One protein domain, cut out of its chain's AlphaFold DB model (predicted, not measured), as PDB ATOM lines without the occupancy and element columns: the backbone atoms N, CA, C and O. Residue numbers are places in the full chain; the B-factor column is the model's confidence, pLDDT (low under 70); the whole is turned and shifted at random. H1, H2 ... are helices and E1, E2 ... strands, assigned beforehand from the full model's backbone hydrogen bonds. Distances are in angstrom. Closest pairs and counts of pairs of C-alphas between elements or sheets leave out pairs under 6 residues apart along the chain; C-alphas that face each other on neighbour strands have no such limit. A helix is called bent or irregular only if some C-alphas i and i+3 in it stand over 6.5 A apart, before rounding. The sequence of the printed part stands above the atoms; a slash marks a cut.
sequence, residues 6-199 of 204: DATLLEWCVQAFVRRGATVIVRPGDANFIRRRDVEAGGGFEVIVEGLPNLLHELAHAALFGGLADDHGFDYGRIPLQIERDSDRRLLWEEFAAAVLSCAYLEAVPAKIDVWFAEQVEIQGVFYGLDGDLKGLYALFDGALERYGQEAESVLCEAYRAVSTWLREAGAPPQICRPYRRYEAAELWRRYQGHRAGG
ATOM      1  N   ASP A   6     270.085 147.793 353.809       71.38
ATOM      2  CA  ASP A   6     270.057 149.214 353.445       71.38
ATOM      3  C   ASP A   6     268.944 150.012 354.148       71.38
ATOM      4  O   ASP A   6     269.186 151.125 354.610       71.38
ATOM      5  N   ALA A   7     267.737 149.452 354.300       74.25
ATOM      6  CA  ALA A   7     266.653 150.119 355.028       74.25
ATOM      7  C   ALA A   7     266.971 150.203 356.528       74.25
ATOM      8  O   ALA A   7     266.753 151.234 357.160       74.25
ATOM      9  N   THR A   8     267.577 149.152 357.084       86.75
ATOM     10  CA  THR A   8     268.058 149.157 358.472       86.75
ATOM     11  C   THR A   8     269.218 150.138 358.672       86.75
ATOM     12  O   THR A   8     269.259 150.845 359.674       86.75
ATOM     13  N   LEU A   9     270.162 150.217 357.734       90.69
ATOM     14  CA  LEU A   9     271.285 151.149 357.801       90.69
ATOM     15  C   LEU A   9     270.809 152.604 357.713       90.69
ATOM     16  O   LEU A   9     271.270 153.435 358.497       90.69
ATOM     17  N   LEU A  10     269.852 152.896 356.828       91.88
ATOM     18  CA  LEU A  10     269.219 154.212 356.721       91.88
ATOM     19  C   LEU A  10     268.610 154.648 358.056       91.88
ATOM     20  O   LEU A  10     268.909 155.741 358.535       91.88
ATOM     21  N   GLU A  11     267.815 153.783 358.688       93.44
ATOM     22  CA  GLU A  11     267.215 154.058 359.998       93.44
ATOM     23  C   GLU A  11     268.277 154.406 361.049       93.44
ATOM     24  O   GLU A  11     268.130 155.388 361.777       93.44
ATOM     25  N   TRP A  12     269.381 153.658 361.110       95.94
ATOM     26  CA  TRP A  12     270.439 153.919 362.089       95.94
ATOM     27  C   TRP A  12     271.248 155.183 361.802       95.94
ATOM     28  O   TRP A  12     271.636 155.870 362.749       95.94
ATOM     29  N   CYS A  13     271.457 155.536 360.532       95.69
ATOM     30  CA  CYS A  13     272.062 156.817 360.165       95.69
ATOM     31  C   CYS A  13     271.162 157.982 360.599       95.69
ATOM     32  O   CYS A  13     271.638 158.926 361.232       95.69
ATOM     33  N   VAL A  14     269.846 157.876 360.368       95.88
ATOM     34  CA  VAL A  14     268.862 158.851 360.867       95.88
ATOM     35  C   VAL A  14     268.943 158.967 362.391       95.88
ATOM     36  O   VAL A  14     269.035 160.073 362.921       95.88
ATOM     37  N   GLN A  15     268.971 157.845 363.117       96.62
ATOM     38  CA  GLN A  15     269.074 157.868 364.581       96.62
ATOM     39  C   GLN A  15     270.378 158.505 365.077       96.62
ATOM     40  O   GLN A  15     270.359 159.225 366.077       96.62
ATOM     41  N   ALA A  16     271.503 158.285 364.390       96.56
ATOM     42  CA  ALA A  16     272.783 158.891 364.753       96.56
ATOM     43  C   ALA A  16     272.740 160.427 364.703       96.56
ATOM     44  O   ALA A  16     273.286 161.079 365.601       96.56
ATOM     45  N   PHE A  17     272.041 160.985 363.714       95.81
ATOM     46  CA  PHE A  17     271.772 162.417 363.600       95.81
ATOM     47  C   PHE A  17     270.751 162.920 364.629       95.81
ATOM     48  O   PHE A  17     270.999 163.919 365.306       95.81
ATOM     49  N   VAL A  18     269.635 162.212 364.817       94.50
ATOM     50  CA  VAL A  18     268.592 162.591 365.790       94.50
ATOM     51  C   VAL A  18     269.147 162.657 367.212       94.50
ATOM     52  O   VAL A  18     268.861 163.603 367.947       94.50
ATOM     53  N   ARG A  19     270.024 161.721 367.596       93.75
ATOM     54  CA  ARG A  19     270.716 161.752 368.899       93.75
ATOM     55  C   ARG A  19     271.580 162.994 369.117       93.75
ATOM     56  O   ARG A  19     271.907 163.303 370.259       93.75
ATOM     57  N   ARG A  20     271.939 163.697 368.046       93.06
ATOM     58  CA  ARG A  20     272.725 164.938 368.060       93.06
ATOM     59  C   ARG A  20     271.858 166.185 367.900       93.06
ATOM     60  O   ARG A  20     272.384 167.277 367.721       93.06
ATOM     61  N   GLY A  21     270.538 166.034 368.000       89.88
ATOM     62  CA  GLY A  21     269.591 167.143 367.942       89.88
ATOM     63  C   GLY A  21     269.228 167.586 366.525       89.88
ATOM     64  O   GLY A  21     268.686 168.680 366.364       89.88
ATOM     65  N   ALA A  22     269.507 166.764 365.509       92.19
ATOM     66  CA  ALA A  22     269.067 167.031 364.147       92.19
ATOM     67  C   ALA A  22     267.655 166.491 363.878       92.19
ATOM     68  O   ALA A  22     267.252 165.446 364.388       92.19
ATOM     69  N   THR A  23     266.926 167.176 363.006       92.38
ATOM     70  CA  THR A  23     265.800 166.606 362.261       92.38
ATOM     71  C   THR A  23     266.324 166.115 360.916       92.38
ATOM     72  O   THR A  23     267.042 166.850 360.248       92.38
ATOM     73  N   VAL A  24     265.989 164.890 360.510       91.50
ATOM     74  CA  VAL A  24     266.457 164.317 359.239       91.50
ATOM     75  C   VAL A  24     265.283 164.166 358.282       91.50
ATOM     76  O   VAL A  24     264.252 163.600 358.646       91.50
ATOM     77  N   ILE A  25     265.447 164.660 357.060       90.38
ATOM     78  CA  ILE A  25     264.483 164.575 355.969       90.38
ATOM     79  C   ILE A  25     265.166 163.827 354.824       90.38
ATOM     80  O   ILE A  25     266.167 164.282 354.284       90.38
ATOM     81  N   VAL A  26     264.616 162.668 354.465       88.00
ATOM     82  CA  VAL A  26     265.110 161.855 353.348       88.00
ATOM     83  C   VAL A  26     264.026 161.819 352.280       88.00
ATOM     84  O   VAL A  26     262.968 161.222 352.510       88.00
ATOM     85  N   ARG A  27     264.245 162.478 351.137       85.44
ATOM     86  CA  ARG A  27     263.269 162.530 350.036       85.44
ATOM     87  C   ARG A  27     263.967 162.527 348.669       85.44
ATOM     88  O   ARG A  27     265.036 163.112 348.545       85.44
ATOM     89  N   PRO A  28     263.377 161.885 347.646       78.69
ATOM     90  CA  PRO A  28     263.895 161.960 346.279       78.69
ATOM     91  C   PRO A  28     263.889 163.396 345.736       78.69
ATOM     92  O   PRO A  28     262.880 164.087 345.896       78.69
ATOM     93  N   GLY A  29     264.962 163.805 345.053       75.62
ATOM     94  CA  GLY A  29     265.087 165.110 344.396       75.62
ATOM     95  C   GLY A  29     265.363 166.300 345.320       75.62
ATOM     96  O   GLY A  29     265.354 167.435 344.843       75.62
ATOM     97  N   ASP A  30     265.579 166.066 346.618       79.88
ATOM     98  CA  ASP A  30     266.028 167.108 347.541       79.88
ATOM     99  C   ASP A  30     267.544 167.336 347.399       79.88
ATOM    100  O   ASP A  30     268.305 166.433 347.053       79.88
ATOM    101  N   ALA A  31     267.992 168.556 347.695       75.19
ATOM    102  CA  ALA A  31     269.416 168.860 347.793       75.19
ATOM    103  C   ALA A  31     270.036 168.235 349.057       75.19
ATOM    104  O   ALA A  31     269.334 167.946 350.027       75.19
ATOM    105  N   ASN A  32     271.357 168.052 349.036       82.81
ATOM    106  CA  ASN A  32     272.117 167.415 350.110       82.81
ATOM    107  C   ASN A  32     272.816 168.483 350.948       82.81
ATOM    108  O   ASN A  32     273.709 169.154 350.442       82.81
ATOM    109  N   PHE A  33     272.373 168.681 352.190       81.75
ATOM    110  CA  PHE A  33     273.024 169.608 353.114       81.75
ATOM    111  C   PHE A  33     272.632 169.369 354.577       81.75
ATOM    112  O   PHE A  33     271.540 168.882 354.903       81.75
ATOM    113  N   ILE A  34     273.506 169.827 355.475       83.69
ATOM    114  CA  ILE A  34     273.202 170.067 356.887       83.69
ATOM    115  C   ILE A  34     273.029 171.571 357.082       83.69
ATOM    116  O   ILE A  34     273.918 172.352 356.756       83.69
ATOM    117  N   ARG A  35     271.894 171.995 357.640       87.94
ATOM    118  CA  ARG A  35     271.599 173.410 357.889       87.94
ATOM    119  C   ARG A  35     271.125 173.632 359.311       87.94
ATOM    120  O   ARG A  35     270.278 172.906 359.828       87.94
ATOM    121  N   ARG A  36     271.608 174.685 359.946       85.75
ATOM    122  CA  ARG A  36     271.098 175.188 361.210       85.75
ATOM    123  C   ARG A  36     269.703 175.769 361.003       85.75
ATOM    124  O   ARG A  36     269.439 176.498 360.050       85.75
ATOM    125  N   ARG A  37     268.790 175.451 361.917       82.00
ATOM    126  CA  ARG A  37     267.475 176.090 361.964       82.00
ATOM    127  C   ARG A  37     267.550 177.394 362.733       82.00
ATOM    128  O   ARG A  37     268.228 177.482 363.763       82.00
ATOM    129  N   ASP A  38     266.766 178.360 362.278       75.81
ATOM    130  CA  ASP A  38     266.553 179.601 363.005       75.81
ATOM    131  C   ASP A  38     266.014 179.324 364.411       75.81
ATOM    132  O   ASP A  38     265.240 178.390 364.650       75.81
ATOM    133  N   VAL A  39     266.415 180.165 365.364       67.88
ATOM    134  CA  VAL A  39     265.980 180.053 366.764       67.88
ATOM    135  C   VAL A  39     264.454 180.167 366.869       67.88
ATOM    136  O   VAL A  39     263.837 179.433 367.637       67.88
ATOM    137  N   GLU A  40     263.836 181.013 366.039       69.38
ATOM    138  CA  GLU A  40     262.378 181.181 365.964       69.38
ATOM    139  C   GLU A  40     261.656 179.939 365.413       69.38
ATOM    140  O   GLU A  40     260.514 179.675 365.781       69.38
ATOM    141  N   ALA A  41     262.343 179.119 364.610       65.06
ATOM    142  CA  ALA A  41     261.852 177.832 364.112       65.06
ATOM    143  C   ALA A  41     262.122 176.662 365.088       65.06
ATOM    144  O   ALA A  41     261.968 175.495 364.726       65.06
ATOM    145  N   GLY A  42     262.536 176.956 366.327       64.75
ATOM    146  CA  GLY A  42     262.824 175.965 367.368       64.75
ATOM    147  C   GLY A  42     264.300 175.577 367.502       64.75
ATOM    148  O   GLY A  42     264.615 174.702 368.308       64.75
ATOM    149  N   GLY A  43     265.208 176.219 366.753       74.31
ATOM    150  CA  GLY A  43     266.652 175.967 366.804       74.31
ATOM    151  C   GLY A  43     267.064 174.542 366.400       74.31
ATOM    152  O   GLY A  43     266.249 173.726 365.965       74.31
ATOM    153  N   GLY A  44     268.352 174.217 366.529       85.56
ATOM    154  CA  GLY A  44     268.909 172.906 366.158       85.56
ATOM    155  C   GLY A  44     269.344 172.826 364.694       85.56
ATOM    156  O   GLY A  44     269.683 173.846 364.099       85.56
ATOM    157  N   PHE A  45     269.347 171.620 364.129       90.69
ATOM    158  CA  PHE A  45     269.818 171.353 362.766       90.69
ATOM    159  C   PHE A  45     268.805 170.531 361.965       90.69
ATOM    160  O   PHE A  45     268.071 169.712 362.520       90.69
ATOM    161  N   GLU A  46     268.797 170.734 360.655       91.62
ATOM    162  CA  GLU A  46     268.126 169.915 359.653       91.62
ATOM    163  C   GLU A  46     269.168 169.258 358.756       91.62
ATOM    164  O   GLU A  46     270.101 169.913 358.303       91.62
ATOM    165  N   VAL A  47     268.997 167.965 358.507       90.75
ATOM    166  CA  VAL A  47     269.762 167.201 357.521       90.75
ATOM    167  C   VAL A  47     268.786 166.815 356.426       90.75
ATOM    168  O   VAL A  47     267.826 166.091 356.696       90.75
ATOM    169  N   ILE A  48     269.002 167.325 355.221       90.19
ATOM    170  CA  ILE A  48     268.157 167.055 354.060       90.19
ATOM    171  C   ILE A  48     269.028 166.350 353.029       90.19
ATOM    172  O   ILE A  48     270.110 166.838 352.722       90.19
ATOM    173  N   VAL A  49     268.595 165.174 352.575       90.50
ATOM    174  CA  VAL A  49     269.379 164.330 351.664       90.50
ATOM    175  C   VAL A  49     268.503 163.495 350.737       90.50
ATOM    176  O   VAL A  49     267.434 163.001 351.120       90.50
ATOM    177  N   GLU A  50     269.023 163.223 349.543       89.06
ATOM    178  CA  GLU A  50     268.452 162.244 348.626       89.06
ATOM    179  C   GLU A  50     268.974 160.830 348.934       89.06
ATOM    180  O   GLU A  50     269.972 160.347 348.399       89.06
ATOM    181  N   GLY A  51     268.265 160.124 349.815       88.81
ATOM    182  CA  GLY A  51     268.502 158.704 350.077       88.81
ATOM    183  C   GLY A  51     269.740 158.388 350.926       88.81
ATOM    184  O   GLY A  51     270.362 159.246 351.548       88.81
ATOM    185  N   LEU A  52     270.062 157.093 350.995       90.56
ATOM    186  CA  LEU A  52     271.107 156.556 351.870       90.56
ATOM    187  C   LEU A  52     272.545 156.990 351.507       90.56
ATOM    188  O   LEU A  52     273.277 157.314 352.441       90.56
ATOM    189  N   PRO A  53     272.979 157.006 350.227       91.31
ATOM    190  CA  PRO A  53     274.346 157.407 349.874       91.31
ATOM    191  C   PRO A  53     274.693 158.807 350.389       91.31
ATOM    192  O   PRO A  53     275.678 158.974 351.106       91.31
ATOM    193  N   ASN A  54     273.808 159.770 350.121       91.94
ATOM    194  CA  ASN A  54     273.936 161.141 350.595       91.94
ATOM    195  C   ASN A  54     273.883 161.220 352.127       91.94
ATOM    196  O   ASN A  54     274.718 161.879 352.735       91.94
ATOM    197  N   LEU A  55     272.978 160.481 352.786       94.25
ATOM    198  CA  LEU A  55     272.933 160.467 354.253       94.25
ATOM    199  C   LEU A  55     274.239 159.961 354.884       94.25
ATOM    200  O   LEU A  55     274.652 160.466 355.926       94.25
ATOM    201  N   LEU A  56     274.882 158.957 354.282       94.75
ATOM    202  CA  LEU A  56     276.175 158.441 354.735       94.75
ATOM    203  C   LEU A  56     277.304 159.450 354.514       94.75
ATOM    204  O   LEU A  56     278.181 159.554 355.372       94.75
ATOM    205  N   HIS A  57     277.274 160.178 353.395       94.69
ATOM    206  CA  HIS A  57     278.219 161.259 353.096       94.69
ATOM    207  C   HIS A  57     278.142 162.355 354.161       94.69
ATOM    208  O   HIS A  57     279.131 162.642 354.833       94.69
ATOM    209  N   GLU A  58     276.934 162.852 354.434       94.50
ATOM    210  CA  GLU A  58     276.709 163.849 355.483       94.50
ATOM    211  C   GLU A  58     277.074 163.327 356.876       94.50
ATOM    212  O   GLU A  58     277.601 164.057 357.719       94.50
ATOM    213  N   LEU A  59     276.808 162.044 357.147       95.94
ATOM    214  CA  LEU A  59     277.173 161.427 358.419       95.94
ATOM    215  C   LEU A  59     278.692 161.384 358.597       95.94
ATOM    216  O   LEU A  59     279.169 161.597 359.712       95.94
ATOM    217  N   ALA A  60     279.446 161.118 357.528       95.56
ATOM    218  CA  ALA A  60     280.904 161.149 357.558       95.56
ATOM    219  C   ALA A  60     281.417 162.549 357.897       95.56
ATOM    220  O   ALA A  60     282.229 162.679 358.815       95.56
ATOM    221  N   HIS A  61     280.882 163.576 357.236       94.19
ATOM    222  CA  HIS A  61     281.215 164.975 357.502       94.19
ATOM    223  C   HIS A  61     280.972 165.360 358.951       94.19
ATOM    224  O   HIS A  61     281.902 165.714 359.677       94.19
ATOM    225  N   ALA A  62     279.736 165.199 359.418       94.00
ATOM    226  CA  ALA A  62     279.381 165.530 360.789       94.00
ATOM    227  C   ALA A  62     280.247 164.760 361.808       94.00
ATOM    228  O   ALA A  62     280.696 165.319 362.815       94.00
ATOM    229  N   ALA A  63     280.533 163.482 361.536       95.06
ATOM    230  CA  ALA A  63     281.362 162.657 362.405       95.06
ATOM    231  C   ALA A  63     282.826 163.107 362.457       95.06
ATOM    232  O   ALA A  63     283.409 163.111 363.544       95.06
ATOM    233  N   LEU A  64     283.402 163.508 361.324       93.12
ATOM    234  CA  LEU A  64     284.760 164.047 361.235       93.12
ATOM    235  C   LEU A  64     284.893 165.387 361.967       93.12
ATOM    236  O   LEU A  64     285.850 165.568 362.720       93.12
ATOM    237  N   PHE A  65     283.901 166.275 361.843       89.44
ATOM    238  CA  PHE A  65     283.859 167.537 362.593       89.44
ATOM    239  C   PHE A  65     283.561 167.353 364.086       89.44
ATOM    240  O   PHE A  65     283.745 168.275 364.883       89.44
ATOM    241  N   GLY A  66     283.093 166.169 364.493       87.88
ATOM    242  CA  GLY A  66     282.691 165.889 365.870       87.88
ATOM    243  C   GLY A  66     281.377 166.565 366.276       87.88
ATOM    244  O   GLY A  66     281.053 166.603 367.464       87.88
ATOM    245  N   GLY A  67     280.598 167.068 365.316       87.50
ATOM    246  CA  GLY A  67     279.370 167.814 365.565       87.50
ATOM    247  C   GLY A  67     278.635 168.196 364.283       87.50
ATOM    248  O   GLY A  67     279.053 167.857 363.182       87.50
ATOM    249  N   LEU A  68     277.510 168.886 364.444       86.81
ATOM    250  CA  LEU A  68     276.737 169.425 363.326       86.81
ATOM    251  C   LEU A  68     277.205 170.850 363.033       86.81
ATOM    252  O   LEU A  68     277.382 171.646 363.959       86.81
ATOM    253  N   ALA A  69     277.381 171.157 361.754       82.44
ATOM    254  CA  ALA A  69     277.759 172.470 361.257       82.44
ATOM    255  C   ALA A  69     276.905 172.817 360.033       82.44
ATOM    256  O   ALA A  69     276.367 171.921 359.384       82.44
ATOM    257  N   ASP A  70     276.762 174.113 359.756       81.00
ATOM    258  CA  ASP A  70     276.164 174.588 358.508       81.00
ATOM    259  C   ASP A  70     277.065 174.199 357.345       81.00
ATOM    260  O   ASP A  70     278.216 174.628 357.331       81.00
ATOM    261  N   ASP A  71     276.540 173.416 356.404       74.19
ATOM    262  CA  ASP A  71     277.162 173.157 355.103       74.19
ATOM    263  C   ASP A  71     278.652 172.779 355.233       74.19
ATOM    264  O   ASP A  71     279.566 173.505 354.836       74.19
ATOM    265  N   HIS A  72     278.893 171.678 355.957       72.62
ATOM    266  CA  HIS A  72     280.225 171.147 356.293       72.62
ATOM    267  C   HIS A  72     281.119 172.099 357.118       72.62
ATOM    268  O   HIS A  72     282.295 171.832 357.332       72.62
ATOM    269  N   GLY A  73     280.592 173.223 357.612       76.81
ATOM    270  CA  GLY A  73     281.362 174.235 358.341       76.81
ATOM    271  C   GLY A  73     282.407 174.949 357.478       76.81
ATOM    272  O   GLY A  73     283.337 175.551 358.026       76.81
ATOM    273  N   PHE A  74     282.282 174.873 356.149       82.38
ATOM    274  CA  PHE A  74     283.256 175.405 355.205       82.38
ATOM    275  C   PHE A  74     282.919 176.837 354.761       82.38
ATOM    276  O   PHE A  74     281.779 177.184 354.459       82.38
ATOM    277  N   ASP A  75     283.945 177.686 354.687       84.69
ATOM    278  CA  ASP A  75     283.827 179.033 354.127       84.69
ATOM    279  C   ASP A  75     284.015 178.999 352.605       84.69
ATOM    280  O   ASP A  75     285.143 179.035 352.100       84.69
ATOM    281  N   TYR A  76     282.896 178.981 351.876       83.00
ATOM    282  CA  TYR A  76     282.851 179.016 350.410       83.00
ATOM    283  C   TYR A  76     283.576 180.220 349.789       83.00
ATOM    284  O   TYR A  76     284.002 180.142 348.636       83.00
ATOM    285  N   GLY A  77     283.804 181.306 350.541       87.38
ATOM    286  CA  GLY A  77     284.613 182.443 350.091       87.38
ATOM    287  C   GLY A  77     286.089 182.104 349.842       87.38
ATOM    288  O   GLY A  77     286.815 182.912 349.263       87.38
ATOM    289  N   ARG A  78     286.545 180.913 350.254       88.81
ATOM    290  CA  ARG A  78     287.915 180.421 350.046       88.81
ATOM    291  C   ARG A  78     288.135 179.730 348.700       88.81
ATOM    292  O   ARG A  78     289.283 179.438 348.374       88.81
ATOM    293  N   ILE A  79     287.079 179.453 347.937       90.38
ATOM    294  CA  ILE A  79     287.188 178.844 346.606       90.38
ATOM    295  C   ILE A  79     287.799 179.874 345.626       90.38
ATOM    296  O   ILE A  79     287.335 181.016 345.589       90.38
ATOM    297  N   PRO A  80     288.809 179.515 344.805       93.56
ATOM    298  CA  PRO A  80     289.392 178.184 344.652       93.56
ATOM    299  C   PRO A  80     290.447 177.844 345.715       93.56
ATOM    300  O   PRO A  80     291.373 178.616 345.998       93.56
ATOM    301  N   LEU A  81     290.337 176.626 346.234       92.75
ATOM    302  CA  LEU A  81     291.260 176.030 347.190       92.75
ATOM    303  C   LEU A  81     292.646 175.786 346.586       92.75
ATOM    304  O   LEU A  81     292.797 175.564 345.385       92.75
ATOM    305  N   GLN A  82     293.669 175.818 347.438       93.75
ATOM    306  CA  GLN A  82     295.071 175.642 347.060       93.75
ATOM    307  C   GLN A  82     295.625 174.361 347.682       93.75
ATOM    308  O   GLN A  82     295.827 174.296 348.893       93.75
ATOM    309  N   ILE A  83     295.921 173.350 346.863       92.94
ATOM    310  CA  ILE A  83     296.364 172.027 347.337       92.94
ATOM    311  C   ILE A  83     297.684 172.078 348.134       92.94
ATOM    312  O   ILE A  83     298.019 171.172 348.886       92.94
ATOM    313  N   GLU A  84     298.467 173.142 348.019       94.38
ATOM    314  CA  GLU A  84     299.691 173.327 348.795       94.38
ATOM    315  C   GLU A  84     299.417 173.715 350.254       94.38
ATOM    316  O   GLU A  84     300.305 173.579 351.094       94.38
ATOM    317  N   ARG A  85     298.210 174.190 350.580       94.31
ATOM    318  CA  ARG A  85     297.836 174.589 351.942       94.31
ATOM    319  C   ARG A  85     297.225 173.413 352.693       94.31
ATOM    320  O   ARG A  85     296.242 172.831 352.249       94.31
ATOM    321  N   ASP A  86     297.754 173.123 353.878       93.50
ATOM    322  CA  ASP A  86     297.288 172.010 354.719       93.50
ATOM    323  C   ASP A  86     295.787 172.087 355.028       93.50
ATOM    324  O   ASP A  86     295.085 171.083 354.957       93.50
ATOM    325  N   SER A  87     295.271 173.288 355.303       90.44
ATOM    326  CA  SER A  87     293.848 173.521 355.576       90.44
ATOM    327  C   SER A  87     292.936 173.285 354.375       90.44
ATOM    328  O   SER A  87     291.756 173.005 354.557       90.44
ATOM    329  N   ASP A  88     293.450 173.466 353.161       92.69
ATOM    330  CA  ASP A  88     292.687 173.314 351.922       92.69
ATOM    331  C   ASP A  88     292.719 171.838 351.495       92.69
ATOM    332  O   ASP A  88     291.680 171.267 351.172       92.69
ATOM    333  N   ARG A  89     293.881 171.171 351.620       94.19
ATOM    334  CA  ARG A  89     293.975 169.709 351.454       94.19
ATOM    335  C   ARG A  89     293.126 168.950 352.451       94.19
ATOM    336  O   ARG A  89     292.549 167.933 352.091       94.19
ATOM    337  N   ARG A  90     293.070 169.402 353.707       92.38
ATOM    338  CA  ARG A  90     292.256 168.733 354.724       92.38
ATOM    339  C   ARG A  90     290.804 168.624 354.264       92.38
ATOM    340  O   ARG A  90     290.247 167.542 354.385       92.38
ATOM    341  N   LEU A  91     290.256 169.680 353.658       90.94
ATOM    342  CA  LEU A  91     288.907 169.648 353.098       90.94
ATOM    343  C   LEU A  91     288.789 168.656 351.931       90.94
ATOM    344  O   LEU A  91     287.836 167.886 351.901       90.94
ATOM    345  N   LEU A  92     289.778 168.605 351.019       93.56
ATOM    346  CA  LEU A  92     289.816 167.567 349.972       93.56
ATOM    347  C   LEU A  92     289.671 166.174 350.574       93.56
ATOM    348  O   LEU A  92     288.910 165.346 350.088       93.56
ATOM    349  N   TRP A  93     290.444 165.906 351.625       95.75
ATOM    350  CA  TRP A  93     290.488 164.600 352.258       95.75
ATOM    351  C   TRP A  93     289.234 164.293 353.057       95.75
ATOM    352  O   TRP A  93     288.864 163.127 353.125       95.75
ATOM    353  N   GLU A  94     288.563 165.295 353.617       94.88
ATOM    354  CA  GLU A  94     287.267 165.130 354.279       94.88
ATOM    355  C   GLU A  94     286.176 164.762 353.265       94.88
ATOM    356  O   GLU A  94     285.530 163.728 353.439       94.88
ATOM    357  N   GLU A  95     286.057 165.499 352.156       94.12
ATOM    358  CA  GLU A  95     285.122 165.171 351.066       94.12
ATOM    359  C   GLU A  95     285.425 163.808 350.439       94.12
ATOM    360  O   GLU A  95     284.546 162.964 350.254       94.12
ATOM    361  N   PHE A  96     286.700 163.547 350.148       95.75
ATOM    362  CA  PHE A  96     287.121 162.277 349.576       95.75
ATOM    363  C   PHE A  96     286.882 161.109 350.539       95.75
ATOM    364  O   PHE A  96     286.429 160.043 350.120       95.75
ATOM    365  N   ALA A  97     287.133 161.290 351.838       96.94
ATOM    366  CA  ALA A  97     286.837 160.276 352.840       96.94
ATOM    367  C   ALA A  97     285.333 160.021 352.972       96.94
ATOM    368  O   ALA A  97     284.942 158.859 353.098       96.94
ATOM    369  N   ALA A  98     284.494 161.058 352.911       95.56
ATOM    370  CA  ALA A  98     283.039 160.926 352.919       95.56
ATOM    371  C   ALA A  98     282.529 160.149 351.689       95.56
ATOM    372  O   ALA A  98     281.734 159.211 351.836       95.56
ATOM    373  N   ALA A  99     283.088 160.420 350.505       94.94
ATOM    374  CA  ALA A  99     282.797 159.679 349.277       94.94
ATOM    375  C   ALA A  99     283.214 158.198 349.379       94.94
ATOM    376  O   ALA A  99     282.425 157.290 349.113       94.94
ATOM    377  N   VAL A 100     284.443 157.918 349.828       95.38
ATOM    378  CA  VAL A 100     284.937 156.538 349.987       95.38
ATOM    379  C   VAL A 100     284.150 155.779 351.061       95.38
ATOM    380  O   VAL A 100     283.819 154.603 350.880       95.38
ATOM    381  N   LEU A 101     283.841 156.425 352.187       95.50
ATOM    382  CA  LEU A 101     283.106 155.806 353.286       95.50
ATOM    383  C   LEU A 101     281.666 155.500 352.888       95.50
ATOM    384  O   LEU A 101     281.187 154.403 353.170       95.50
ATOM    385  N   SER A 102     280.971 156.418 352.220       93.88
ATOM    386  CA  SER A 102     279.610 156.153 351.749       93.88
ATOM    387  C   SER A 102     279.592 154.952 350.794       93.88
ATOM    388  O   SER A 102     278.806 154.031 351.011       93.88
ATOM    389  N   CYS A 103     280.547 154.840 349.861       93.00
ATOM    390  CA  CYS A 103     280.737 153.632 349.042       93.00
ATOM    391  C   CYS A 103     280.942 152.347 349.865       93.00
ATOM    392  O   CYS A 103     280.418 151.294 349.508       93.00
ATOM    393  N   ALA A 104     281.709 152.412 350.956       92.75
ATOM    394  CA  ALA A 104     282.024 151.273 351.825       92.75
ATOM    395  C   ALA A 104     280.795 150.683 352.541       92.75
ATOM    396  O   ALA A 104     280.756 149.492 352.876       92.75
ATOM    397  N   TYR A 105     279.808 151.536 352.799       91.00
ATOM    398  CA  TYR A 105     278.564 151.203 353.482       91.00
ATOM    399  C   TYR A 105     277.416 150.846 352.534       91.00
ATOM    400  O   TYR A 105     276.416 150.315 353.005       91.00
ATOM    401  N   LEU A 106     277.539 151.089 351.228       86.25
ATOM    402  CA  LEU A 106     276.544 150.669 350.241       86.25
ATOM    403  C   LEU A 106     276.746 149.190 349.868       86.25
ATOM    404  O   LEU A 106     277.874 148.723 349.698       86.25
ATOM    405  N   GLU A 107     275.646 148.439 349.769       70.88
ATOM    406  CA  GLU A 107     275.657 147.016 349.411       70.88
ATOM    407  C   GLU A 107     276.312 146.768 348.031       70.88
ATOM    408  O   GLU A 107     276.388 147.647 347.170       70.88
ATOM    409  N   ALA A 108     276.776 145.531 347.823       57.38
ATOM    410  CA  ALA A 108     277.569 145.021 346.706       57.38
ATOM    411  C   ALA A 108     276.887 145.028 345.318       57.38
ATOM    412  O   ALA A 108     277.007 144.051 344.583       57.38
ATOM    413  N   VAL A 109     276.208 146.108 344.918       64.38
ATOM    414  CA  VAL A 109     275.899 146.386 343.507       64.38
ATOM    415  C   VAL A 109     277.036 147.249 342.961       64.38
ATOM    416  O   VAL A 109     276.979 148.475 343.074       64.38
ATOM    417  N   PRO A 110     278.091 146.652 342.368       68.12
ATOM    418  CA  PRO A 110     279.336 147.366 342.096       68.12
ATOM    419  C   PRO A 110     279.121 148.571 341.176       68.12
ATOM    420  O   PRO A 110     279.733 149.606 341.403       68.12
ATOM    421  N   ALA A 111     278.184 148.463 340.229       70.50
ATOM    422  CA  ALA A 111     277.824 149.539 339.310       70.50
ATOM    423  C   ALA A 111     277.262 150.789 340.014       70.50
ATOM    424  O   ALA A 111     277.525 151.900 339.569       70.50
ATOM    425  N   LYS A 112     276.519 150.637 341.122       78.31
ATOM    426  CA  LYS A 112     276.010 151.788 341.889       78.31
ATOM    427  C   LYS A 112     277.122 152.485 342.667       78.31
ATOM    428  O   LYS A 112     277.096 153.702 342.781       78.31
ATOM    429  N   ILE A 113     278.096 151.717 343.159       84.44
ATOM    430  CA  ILE A 113     279.276 152.253 343.850       84.44
ATOM    431  C   ILE A 113     280.098 153.120 342.893       84.44
ATOM    432  O   ILE A 113     280.521 154.200 343.284       84.44
ATOM    433  N   ASP A 114     280.299 152.667 341.652       86.50
ATOM    434  CA  ASP A 114     281.100 153.403 340.667       86.50
ATOM    435  C   ASP A 114     280.439 154.721 340.240       86.50
ATOM    436  O   ASP A 114     281.117 155.741 340.181       86.50
ATOM    437  N   VAL A 115     279.125 154.709 339.981       88.31
ATOM    438  CA  VAL A 115     278.368 155.924 339.624       88.31
ATOM    439  C   VAL A 115     278.366 156.923 340.779       88.31
ATOM    440  O   VAL A 115     278.663 158.092 340.573       88.31
ATOM    441  N   TRP A 116     278.091 156.449 341.996       90.44
ATOM    442  CA  TRP A 116     278.081 157.292 343.187       90.44
ATOM    443  C   TRP A 116     279.458 157.902 343.479       90.44
ATOM    444  O   TRP A 116     279.574 159.100 343.720       90.44
ATOM    445  N   PHE A 117     280.523 157.099 343.408       92.31
ATOM    446  CA  PHE A 117     281.879 157.598 343.624       92.31
ATOM    447  C   PHE A 117     282.283 158.633 342.567       92.31
ATOM    448  O   PHE A 117     282.903 159.636 342.908       92.31
ATOM    449  N   ALA A 118     281.920 158.407 341.299       92.31
ATOM    450  CA  ALA A 118     282.167 159.359 340.220       92.31
ATOM    451  C   ALA A 118     281.487 160.705 340.497       92.31
ATOM    452  O   ALA A 118     282.158 161.732 340.491       92.31
ATOM    453  N   GLU A 119     280.192 160.691 340.824       91.38
ATOM    454  CA  GLU A 119     279.423 161.895 341.156       91.38
ATOM    455  C   GLU A 119     280.081 162.698 342.288       91.38
ATOM    456  O   GLU A 119     280.318 163.899 342.149       91.38
ATOM    457  N   GLN A 120     280.460 162.018 343.374       92.94
ATOM    458  CA  GLN A 120     281.061 162.657 344.546       92.94
ATOM    459  C   GLN A 120     282.482 163.170 344.320       92.94
ATOM    460  O   GLN A 120     282.905 164.113 344.983       92.94
ATOM    461  N   VAL A 121     283.255 162.567 343.417       92.12
ATOM    462  CA  VAL A 121     284.596 163.072 343.098       92.12
ATOM    463  C   VAL A 121     284.520 164.219 342.098       92.12
ATOM    464  O   VAL A 121     285.213 165.219 342.267       92.12
ATOM    465  N   GLU A 122     283.672 164.112 341.078       93.12
ATOM    466  CA  GLU A 122     283.584 165.103 340.004       93.12
ATOM    467  C   GLU A 122     283.052 166.455 340.501       93.12
ATOM    468  O   GLU A 122     283.584 167.497 340.106       93.12
ATOM    469  N   ILE A 123     282.097 166.462 341.441       90.38
ATOM    470  CA  ILE A 123     281.586 167.706 342.043       90.38
ATOM    471  C   ILE A 123     282.669 168.487 342.805       90.38
ATOM    472  O   ILE A 123     282.612 169.716 342.883       90.38
ATOM    473  N   GLN A 124     283.721 167.813 343.287       90.69
ATOM    474  CA  GLN A 124     284.815 168.475 344.004       90.69
ATOM    475  C   GLN A 124     285.631 169.414 343.110       90.69
ATOM    476  O   GLN A 124     286.331 170.285 343.627       90.69
ATOM    477  N   GLY A 125     285.510 169.309 341.779       91.06
ATOM    478  CA  GLY A 125     286.116 170.258 340.844       91.06
ATOM    479  C   GLY A 125     285.725 171.710 341.122       91.06
ATOM    480  O   GLY A 125     286.565 172.603 340.982       91.06
ATOM    481  N   VAL A 126     284.508 171.951 341.622       91.69
ATOM    482  CA  VAL A 126     284.030 173.289 342.001       91.69
ATOM    483  C   VAL A 126     284.935 173.926 343.060       91.69
ATOM    484  O   VAL A 126     285.313 175.090 342.920       91.69
ATOM    485  N   PHE A 127     285.373 173.164 344.069       91.00
ATOM    486  CA  PHE A 127     286.212 173.682 345.156       91.00
ATOM    487  C   PHE A 127     287.593 174.154 344.688       91.00
ATOM    488  O   PHE A 127     288.197 175.014 345.327       91.00
ATOM    489  N   TYR A 128     288.081 173.640 343.560       92.88
ATOM    490  CA  TYR A 128     289.401 173.955 343.009       92.88
ATOM    491  C   TYR A 128     289.340 174.864 341.778       92.88
ATOM    492  O   TYR A 128     290.365 175.114 341.148       92.88
ATOM    493  N   GLY A 129     288.155 175.385 341.432       93.25
ATOM    494  CA  GLY A 129     287.972 176.201 340.229       93.25
ATOM    495  C   GLY A 129     288.150 175.408 338.928       93.25
ATOM    496  O   GLY A 129     288.514 175.981 337.905       93.25
ATOM    497  N   LEU A 130     287.914 174.097 338.981       94.69
ATOM    498  CA  LEU A 130     288.016 173.144 337.873       94.69
ATOM    499  C   LEU A 130     286.626 172.675 337.415       94.69
ATOM    500  O   LEU A 130     286.488 171.584 336.864       94.69
ATOM    501  N   ASP A 131     285.587 173.476 337.665       92.19
ATOM    502  CA  ASP A 131     284.224 173.178 337.229       92.19
ATOM    503  C   ASP A 131     284.175 173.021 335.698       92.19
ATOM    504  O   ASP A 131     284.638 173.878 334.943       92.19
ATOM    505  N   GLY A 132     283.684 171.869 335.240       89.88
ATOM    506  CA  GLY A 132     283.718 171.458 333.834       89.88
ATOM    507  C   GLY A 132     285.093 171.030 333.285       89.88
ATOM    508  O   GLY A 132     285.145 170.521 332.163       89.88
ATOM    509  N   ASP A 133     286.192 171.162 334.038       93.81
ATOM    510  CA  ASP A 133     287.530 170.669 333.669       93.81
ATOM    511  C   ASP A 133     287.884 169.366 334.399       93.81
ATOM    512  O   ASP A 133     288.749 169.298 335.278       93.81
ATOM    513  N   LEU A 134     287.244 168.279 333.963       91.88
ATOM    514  CA  LEU A 134     287.510 166.938 334.486       91.88
ATOM    515  C   LEU A 134     288.977 166.518 334.325       91.88
ATOM    516  O   LEU A 134     289.518 165.806 335.166       91.88
ATOM    517  N   LYS A 135     289.658 166.953 333.257       93.38
ATOM    518  CA  LYS A 135     291.063 166.585 333.036       93.38
ATOM    519  C   LYS A 135     291.966 167.251 334.075       93.38
ATOM    520  O   LYS A 135     292.864 166.584 334.593       93.38
ATOM    521  N   GLY A 136     291.731 168.530 334.361       95.19
ATOM    522  CA  GLY A 136     292.405 169.259 335.431       95.19
ATOM    523  C   GLY A 136     292.148 168.620 336.792       95.19
ATOM    524  O   GLY A 136     293.096 168.378 337.538       95.19
ATOM    525  N   LEU A 137     290.895 168.251 337.076       94.38
ATOM    526  CA  LEU A 137     290.518 167.585 338.324       94.38
ATOM    527  C   LEU A 137     291.264 166.261 338.520       94.38
ATOM    528  O   LEU A 137     291.807 166.001 339.591       94.38
ATOM    529  N   TYR A 138     291.353 165.438 337.474       94.25
ATOM    530  CA  TYR A 138     292.068 164.164 337.555       94.25
ATOM    531  C   TYR A 138     293.558 164.358 337.814       94.25
ATOM    532  O   TYR A 138     294.120 163.665 338.656       94.25
ATOM    533  N   ALA A 139     294.185 165.324 337.137       95.25
ATOM    534  CA  ALA A 139     295.587 165.647 337.373       95.25
ATOM    535  C   ALA A 139     295.827 166.136 338.812       95.25
ATOM    536  O   ALA A 139     296.846 165.789 339.412       95.25
ATOM    537  N   LEU A 140     294.881 166.897 339.375       95.81
ATOM    538  CA  LEU A 140     294.918 167.331 340.770       95.81
ATOM    539  C   LEU A 140     294.849 166.138 341.727       95.81
ATOM    540  O   LEU A 140     295.716 166.018 342.590       95.81
ATOM    541  N   PHE A 141     293.875 165.239 341.561       95.50
ATOM    542  CA  PHE A 141     293.744 164.053 342.414       95.50
ATOM    543  C   PHE A 141     294.937 163.102 342.289       95.50
ATOM    544  O   PHE A 141     295.436 162.635 343.311       95.50
ATOM    545  N   ASP A 142     295.431 162.853 341.073       95.62
ATOM    546  CA  ASP A 142     296.610 162.012 340.840       95.62
ATOM    547  C   ASP A 142     297.836 162.573 341.569       95.62
ATOM    548  O   ASP A 142     298.458 161.871 342.369       95.62
ATOM    549  N   GLY A 143     298.140 163.858 341.365       95.56
ATOM    550  CA  GLY A 143     299.273 164.508 342.022       95.56
ATOM    551  C   GLY A 143     299.108 164.606 343.541       95.56
ATOM    552  O   GLY A 143     300.076 164.432 344.286       95.56
ATOM    553  N   ALA A 144     297.888 164.851 344.024       95.75
ATOM    554  CA  ALA A 144     297.609 164.963 345.450       95.75
ATOM    555  C   ALA A 144     297.703 163.605 346.162       95.75
ATOM    556  O   ALA A 144     298.308 163.527 347.230       95.75
ATOM    557  N   LEU A 145     297.173 162.529 345.575       95.56
ATOM    558  CA  LEU A 145     297.274 161.178 346.137       95.56
ATOM    559  C   LEU A 145     298.703 160.629 346.068       95.56
ATOM    560  O   LEU A 145     299.135 159.962 347.008       95.56
ATOM    561  N   GLU A 146     299.458 160.932 345.009       96.06
ATOM    562  CA  GLU A 146     300.876 160.567 344.918       96.06
ATOM    563  C   GLU A 146     301.703 161.254 346.015       96.06
ATOM    564  O   GLU A 146     302.514 160.613 346.686       96.06
ATOM    565  N   ARG A 147     301.479 162.555 346.230       96.94
ATOM    566  CA  ARG A 147     302.293 163.366 347.144       96.94
ATOM    567  C   ARG A 147     301.854 163.293 348.606       96.94
ATOM    568  O   ARG A 147     302.702 163.346 349.494       96.94
ATOM    569  N   TYR A 148     300.553 163.196 348.857       96.81
ATOM    570  CA  TYR A 148     299.945 163.337 350.185       96.81
ATOM    571  C   TYR A 148     299.018 162.166 350.544       96.81
ATOM    572  O   TYR A 148     298.237 162.270 351.487       96.81
ATOM    573  N   GLY A 149     299.094 161.030 349.844       95.81
ATOM    574  CA  GLY A 149     298.168 159.907 350.043       95.81
ATOM    575  C   GLY A 149     298.097 159.362 351.477       95.81
ATOM    576  O   GLY A 149     297.060 158.842 351.881       95.81
ATOM    577  N   GLN A 150     299.154 159.525 352.283       96.44
ATOM    578  CA  GLN A 150     299.120 159.168 353.708       96.44
ATOM    579  C   GLN A 150     298.156 160.045 354.518       96.44
ATOM    580  O   GLN A 150     297.522 159.553 355.448       96.44
ATOM    581  N   GLU A 151     298.019 161.325 354.167       97.50
ATOM    582  CA  GLU A 151     297.049 162.220 354.800       97.50
ATOM    583  C   GLU A 151     295.626 161.797 354.449       97.50
ATOM    584  O   GLU A 151     294.795 161.663 355.346       97.50
ATOM    585  N   ALA A 152     295.374 161.506 353.169       96.94
ATOM    586  CA  ALA A 152     294.083 161.013 352.702       96.94
ATOM    587  C   ALA A 152     293.674 159.727 353.441       96.94
ATOM    588  O   ALA A 152     292.558 159.625 353.950       96.94
ATOM    589  N   GLU A 153     294.594 158.766 353.579       97.25
ATOM    590  CA  GLU A 153     294.325 157.523 354.309       97.25
ATOM    591  C   GLU A 153     294.128 157.755 355.816       97.25
ATOM    592  O   GLU A 153     293.283 157.106 356.437       97.25
ATOM    593  N   SER A 154     294.852 158.706 356.417       97.75
ATOM    594  CA  SER A 154     294.649 159.090 357.820       97.75
ATOM    595  C   SER A 154     293.243 159.646 358.049       97.75
ATOM    596  O   SER A 154     292.552 159.198 358.967       97.75
ATOM    597  N   VAL A 155     292.786 160.569 357.197       97.94
ATOM    598  CA  VAL A 155     291.433 161.146 357.287       97.94
ATOM    599  C   VAL A 155     290.369 160.079 357.042       97.94
ATOM    600  O   VAL A 155     289.402 159.988 357.795       97.94
ATOM    601  N   LEU A 156     290.571 159.189 356.070       98.00
ATOM    602  CA  LEU A 156     289.663 158.068 355.834       98.00
ATOM    603  C   LEU A 156     289.583 157.118 357.043       98.00
ATOM    604  O   LEU A 156     288.498 156.677 357.440       98.00
ATOM    605  N   CYS A 157     290.717 156.820 357.679       98.00
ATOM    606  CA  CYS A 157     290.749 156.038 358.912       98.00
ATOM    607  C   CYS A 157     289.986 156.719 360.055       98.00
ATOM    608  O   CYS A 157     289.255 156.040 360.790       98.00
ATOM    609  N   GLU A 158     290.137 158.037 360.197       98.00
ATOM    610  CA  GLU A 158     289.371 158.856 361.138       98.00
ATOM    611  C   GLU A 158     287.871 158.781 360.843       98.00
ATOM    612  O   GLU A 158     287.105 158.502 361.767       98.00
ATOM    613  N   ALA A 159     287.467 158.910 359.577       97.69
ATOM    614  CA  ALA A 159     286.073 158.865 359.144       97.69
ATOM    615  C   ALA A 159     285.409 157.534 359.519       97.69
ATOM    616  O   ALA A 159     284.388 157.515 360.211       97.69
ATOM    617  N   TYR A 160     286.032 156.398 359.174       97.94
ATOM    618  CA  TYR A 160     285.511 155.076 359.546       97.94
ATOM    619  C   TYR A 160     285.354 154.921 361.061       97.94
ATOM    620  O   TYR A 160     284.367 154.355 361.538       97.94
ATOM    621  N   ARG A 161     286.336 155.397 361.835       97.94
ATOM    622  CA  ARG A 161     286.290 155.325 363.300       97.94
ATOM    623  C   ARG A 161     285.170 156.201 363.856       97.94
ATOM    624  O   ARG A 161     284.444 155.746 364.743       97.94
ATOM    625  N   ALA A 162     285.039 157.424 363.355       97.81
ATOM    626  CA  ALA A 162     284.072 158.404 363.825       97.81
ATOM    627  C   ALA A 162     282.639 157.951 363.520       97.81
ATOM    628  O   ALA A 162     281.844 157.807 364.448       97.81
ATOM    629  N   VAL A 163     282.345 157.579 362.269       97.75
ATOM    630  CA  VAL A 163     281.023 157.065 361.862       97.75
ATOM    631  C   VAL A 163     280.659 155.799 362.635       97.75
ATOM    632  O   VAL A 163     279.564 155.697 363.189       97.75
ATOM    633  N   SER A 164     281.589 154.848 362.766       97.44
ATOM    634  CA  SER A 164     281.349 153.632 363.551       97.44
ATOM    635  C   SER A 164     281.037 153.940 365.020       97.44
ATOM    636  O   SER A 164     280.236 153.243 365.641       97.44
ATOM    637  N   THR A 165     281.657 154.976 365.587       97.81
ATOM    638  CA  THR A 165     281.389 155.430 366.960       97.81
ATOM    639  C   THR A 165     280.003 156.058 367.062       97.81
ATOM    640  O   THR A 165     279.222 155.665 367.924       97.81
ATOM    641  N   TRP A 166     279.659 156.946 366.130       97.62
ATOM    642  CA  TRP A 166     278.361 157.619 366.086       97.62
ATOM    643  C   TRP A 166     277.195 156.634 365.942       97.62
ATOM    644  O   TRP A 166     276.194 156.762 366.647       97.62
ATOM    645  N   LEU A 167     277.346 155.609 365.096       97.44
ATOM    646  CA  LEU A 167     276.361 154.534 364.946       97.44
ATOM    647  C   LEU A 167     276.211 153.710 366.238       97.44
ATOM    648  O   LEU A 167     275.088 153.415 366.652       97.44
ATOM    649  N   ARG A 168     277.313 153.380 366.927       97.44
ATOM    650  CA  ARG A 168     277.257 152.666 368.220       97.44
ATOM    651  C   ARG A 168     276.551 153.481 369.295       97.44
ATOM    652  O   ARG A 168     275.722 152.941 370.018       97.44
ATOM    653  N   GLU A 169     276.853 154.771 369.389       96.94
ATOM    654  CA  GLU A 169     276.208 155.688 370.336       96.94
ATOM    655  C   GLU A 169     274.712 155.869 370.048       96.94
ATOM    656  O   GLU A 169     273.918 156.065 370.972       96.94
ATOM    657  N   ALA A 170     274.306 155.752 368.779       96.94
ATOM    658  CA  ALA A 170     272.900 155.713 368.392       96.94
ATOM    659  C   ALA A 170     272.181 154.444 368.893       96.94
ATOM    660  O   ALA A 170     270.962 154.466 369.078       96.94
ATOM    661  N   GLY A 171     272.933 153.374 369.171       97.25
ATOM    662  CA  GLY A 171     272.434 152.058 369.574       97.25
ATOM    663  C   GLY A 171     272.410 151.031 368.442       97.25
ATOM    664  O   GLY A 171     271.799 149.974 368.607       97.25
ATOM    665  N   ALA A 172     273.052 151.319 367.304       96.00
ATOM    666  CA  ALA A 172     273.073 150.405 366.173       96.00
ATOM    667  C   ALA A 172     273.790 149.091 366.533       96.00
ATOM    668  O   ALA A 172     274.782 149.093 367.273       96.00
ATOM    669  N   PRO A 173     273.332 147.944 366.006       94.38
ATOM    670  CA  PRO A 173     273.969 146.669 366.293       94.38
ATOM    671  C   PRO A 173     275.356 146.575 365.617       94.38
ATOM    672  O   PRO A 173     275.615 147.267 364.626       94.38
ATOM    673  N   PRO A 174     276.270 145.710 366.105       92.00
ATOM    674  CA  PRO A 174     277.664 145.676 365.648       92.00
ATOM    675  C   PRO A 174     277.855 145.497 364.137       92.00
ATOM    676  O   PRO A 174     278.804 146.049 363.582       92.00
ATOM    677  N   GLN A 175     276.961 144.756 363.476       90.56
ATOM    678  CA  GLN A 175     276.988 144.537 362.028       90.56
ATOM    679  C   GLN A 175     276.639 145.785 361.205       90.56
ATOM    680  O   GLN A 175     277.088 145.886 360.075       90.56
ATOM    681  N   ILE A 176     275.885 146.735 361.768       92.50
ATOM    682  CA  ILE A 176     275.574 148.025 361.128       92.50
ATOM    683  C   ILE A 176     276.684 149.041 361.403       92.50
ATOM    684  O   ILE A 176     276.960 149.918 360.596       92.50
ATOM    685  N   CYS A 177     277.380 148.912 362.533       94.38
ATOM    686  CA  CYS A 177     278.463 149.820 362.904       94.38
ATOM    687  C   CYS A 177     279.732 149.648 362.053       94.38
ATOM    688  O   CYS A 177     280.712 150.355 362.291       94.38
ATOM    689  N   ARG A 178     279.771 148.692 361.124       91.94
ATOM    690  CA  ARG A 178     280.926 148.398 360.272       91.94
ATOM    691  C   ARG A 178     280.492 148.452 358.805       91.94
ATOM    692  O   ARG A 178     279.392 147.993 358.515       91.94
ATOM    693  N   PRO A 179     281.340 148.969 357.900       91.44
ATOM    694  CA  PRO A 179     281.055 148.913 356.471       91.44
ATOM    695  C   PRO A 179     281.031 147.457 355.988       91.44
ATOM    696  O   PRO A 179     281.688 146.594 356.582       91.44
ATOM    697  N   TYR A 180     280.348 147.197 354.872       88.00
ATOM    698  CA  TYR A 180     280.385 145.889 354.208       88.00
ATOM    699  C   TYR A 180     281.799 145.526 353.774       88.00
ATOM    700  O   TYR A 180     282.251 144.391 353.931       88.00
ATOM    701  N   ARG A 181     282.505 146.519 353.233       89.00
ATOM    702  CA  ARG A 181     283.898 146.418 352.834       89.00
ATOM    703  C   ARG A 181     284.604 147.710 353.186       89.00
ATOM    704  O   ARG A 181     284.120 148.783 352.867       89.00
ATOM    705  N   ARG A 182     285.784 147.601 353.788       92.56
ATOM    706  CA  ARG A 182     286.678 148.747 353.939       92.56
ATOM    707  C   ARG A 182     287.462 148.943 352.641       92.56
ATOM    708  O   ARG A 182     288.074 147.991 352.159       92.56
ATOM    709  N   TYR A 183     287.424 150.154 352.109       93.19
ATOM    710  CA  TYR A 183     288.249 150.595 350.986       93.19
ATOM    711  C   TYR A 183     289.435 151.416 351.484       93.19
ATOM    712  O   TYR A 183     289.315 152.110 352.494       93.19
ATOM    713  N   GLU A 184     290.542 151.345 350.749       92.56
ATOM    714  CA  GLU A 184     291.634 152.318 350.829       92.56
ATOM    715  C   GLU A 184     291.340 153.495 349.893       92.56
ATOM    716  O   GLU A 184     290.752 153.308 348.820       92.56
ATOM    717  N   ALA A 185     291.816 154.687 350.252       89.06
ATOM    718  CA  ALA A 185     291.629 155.911 349.469       89.06
ATOM    719  C   ALA A 185     292.040 155.729 347.989       89.06
ATOM    720  O   ALA A 185     291.278 155.995 347.057       89.06
ATOM    721  N   ALA A 186     293.233 155.175 347.765       91.50
ATOM    722  CA  ALA A 186     293.767 154.967 346.424       91.50
ATOM    723  C   ALA A 186     293.093 153.807 345.660       91.50
ATOM    724  O   ALA A 186     293.230 153.716 344.440       91.50
ATOM    725  N   GLU A 187     292.387 152.899 346.345       91.50
ATOM    726  CA  GLU A 187     291.724 151.765 345.697       91.50
ATOM    727  C   GLU A 187     290.550 152.222 344.825       91.50
ATOM    728  O   GLU A 187     290.515 151.898 343.635       91.50
ATOM    729  N   LEU A 188     289.614 152.993 345.394       90.12
ATOM    730  CA  LEU A 188     288.450 153.479 344.645       90.12
ATOM    731  C   LEU A 188     288.852 154.462 343.547       90.12
ATOM    732  O   LEU A 188     288.314 154.378 342.445       90.12
ATOM    733  N   TRP A 189     289.864 155.300 343.794       94.19
ATOM    734  CA  TRP A 189     290.406 156.182 342.763       94.19
ATOM    735  C   TRP A 189     290.914 155.408 341.541       94.19
ATOM    736  O   TRP A 189     290.472 155.651 340.417       94.19
ATOM    737  N   ARG A 190     291.775 154.398 341.743       92.31
ATOM    738  CA  ARG A 190     292.281 153.559 340.641       92.31
ATOM    739  C   ARG A 190     291.163 152.813 339.920       92.31
ATOM    740  O   ARG A 190     291.203 152.682 338.698       92.31
ATOM    741  N   ARG A 191     290.174 152.312 340.663       89.56
ATOM    742  CA  ARG A 191     289.014 151.620 340.088       89.56
ATOM    743  C   ARG A 191     288.210 152.549 339.176       89.56
ATOM    744  O   ARG A 191     287.927 152.175 338.039       89.56
ATOM    745  N   TYR A 192     287.908 153.758 339.642       89.75
ATOM    746  CA  TYR A 192     287.227 154.788 338.861       89.75
ATOM    747  C   TYR A 192     288.005 155.142 337.585       89.75
ATOM    748  O   TYR A 192     287.451 155.114 336.484       89.75
ATOM    749  N   GLN A 193     289.321 155.346 337.695       88.69
ATOM    750  CA  GLN A 193     290.170 155.594 336.529       88.69
ATOM    751  C   GLN A 193     290.190 154.422 335.533       88.69
ATOM    752  O   GLN A 193     290.189 154.649 334.319       88.69
ATOM    753  N   GLY A 194     290.175 153.178 336.018       83.38
ATOM    754  CA  GLY A 194     290.118 151.976 335.185       83.38
ATOM    755  C   GLY A 194     288.823 151.871 334.373       83.38
ATOM    756  O   GLY A 194     288.871 151.580 333.177       83.38
ATOM    757  N   HIS A 195     287.675 152.177 334.985       79.31
ATOM    758  CA  HIS A 195     286.390 152.224 334.279       79.31
ATOM    759  C   HIS A 195     286.353 153.318 333.211       79.31
ATOM    760  O   HIS A 195     285.873 153.075 332.105       79.31
ATOM    761  N   ARG A 196     286.949 154.482 333.488       73.75
ATOM    762  CA  ARG A 196     287.104 155.552 332.496       73.75
ATOM    763  C   ARG A 196     287.961 155.117 331.304       73.75
ATOM    764  O   ARG A 196     287.600 155.383 330.162       73.75
ATOM    765  N   ALA A 197     289.083 154.440 331.551       65.62
ATOM    766  CA  ALA A 197     289.987 153.987 330.490       65.62
ATOM    767  C   ALA A 197     289.370 152.888 329.600       65.62
ATOM    768  O   ALA A 197     289.700 152.802 328.418       65.62
ATOM    769  N   GLY A 198     288.470 152.066 330.153       58.97
ATOM    770  CA  GLY A 198     287.749 151.015 329.425       58.97
ATOM    771  C   GLY A 198     286.421 151.451 328.789       58.97
ATOM    772  O   GLY A 198     285.834 150.671 328.041       58.97
ATOM    773  N   GLY A 199     285.940 152.666 329.072       47.16
ATOM    774  CA  GLY A 199     284.578 153.116 328.783       47.16
ATOM    775  C   GLY A 199     284.483 154.287 327.805       47.16
ATOM    776  O   GLY A 199     283.980 155.348 328.157       47.16
TER     777      GLY A 199
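Overview. This is residues 6 to 199 of the 204 residues of an uncharacterized protein of Nannocystis exedens (UniProt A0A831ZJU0). This is a body of crossed helices with H2 and H4 at its core: one long helical arm, H6b, runs across H2 and H4 and reaches H1 with its residues 166 to 170. A small three-stranded sheet makes one end, with H1 and H2 over one face and no named helix on the other, while H6a, the second arm of the bent helix H6, and H7 lie toward the other end, each touching H5. The printed part has 194 residues, with seven named helices and three named strands in the order H1 E1 E2 E3 H2 H3 H4 H5 H6 H7. The sheet's order is E1 E3 E2, mixed, and the class is mostly helix. The whole is compact, with a radius of gyration of the C-alphas of 16.3 A, and rounded, spanning 45 by 38 by 31 A.

Arrangement. Start with H1, residues 6 to 18, which is on the sheet at a height of 8.4 A and lies over E1, residues 22 to 26. Look next at E3, residues 45 to 49, the inner strand: it is parallel to E1, with N 23 and O 45 2.8 A apart, within hydrogen-bond range. E2, residues 33 to 36, makes a hairpin with E3; they are antiparallel, with N 35 and O 46 at 2.8 A. H2, residues 51 to 65, is on the same face as H1 at a height of 9.0 A, over E3 and E2; this is a two-layer arrangement, helices on one face of a sheet. H1 and H2 touch at a steep tilt of 38 degrees, closest at the C-alphas of Leu 10 and Leu 52, 5.7 A. H3, residues 70 to 73, is on that face too, over none of the strands. Go on to H4, residues 86 to 105, which touches H2 at a steep tilt of 40 degrees, opposite ways; the closest C-alphas are those of His 57 and Ala 98, 4.8 A. H5, residues 110 to 128, makes a helical hairpin with H4 at a shallow tilt of 16 degrees, closest at C-alphas 103 and 113, 5.6 A. H6, residues 134 to 170, is the hub, touching five other helices; by its hydrogen bonds it was assigned as one helix, but it is bent, with C-alphas 147 and 150 8.4 A apart and its arms H6a, residues 134 to 147, and H6b, residues 150 to 170, about perpendicular at 86 degrees. H6b touches H4 with its residues 151 to 160 alone, closest at C-alphas 97 and 156, 4.7 A. H6a touches H5, closest at C-alphas 125 and 137, 5.7 A. H7, residues 185 to 198, touches H5 about perpendicular at 77 degrees, closest at C-alphas 114 and 192, 6.5 A. Every O i to N i+4 pair is within hydrogen-bond range in H1, H2, H6a and H6b; H4 has 15 of 16, H5 10 of 15, H7 9 of 10, and H3 is too short for such a pair.

Along the chain. Find C-alpha 6 at (270.057, 149.214, 353.445); from there H1 runs 18.3 A to C-alpha 18. E1 is 12.6 A long, E2 10.0 A, E3 13.1 A, H2 21.7 A and H3 5.2 A. H4 spans 28.0 A, H5 28.4 A and H6a 19.8 A. Find C-alpha 150 at (299.120, 159.168, 353.708), where H6b begins its 30.2 A. H7 covers 21.0 A and ends at C-alpha 198, (287.749, 151.015, 329.425).

Size, cuts and confidence. The C-alphas farthest apart are those of Glu 40 and Gly 198, 53.7 A. The printed part has no cut. The links from H3 to H4, 12 residues, and from H6 to H7, 14 residues, are long. The mean pLDDT of the printed part is 89.5; look for values under 70 at residues 39 to 42, 108 to 110 and 197 to 199.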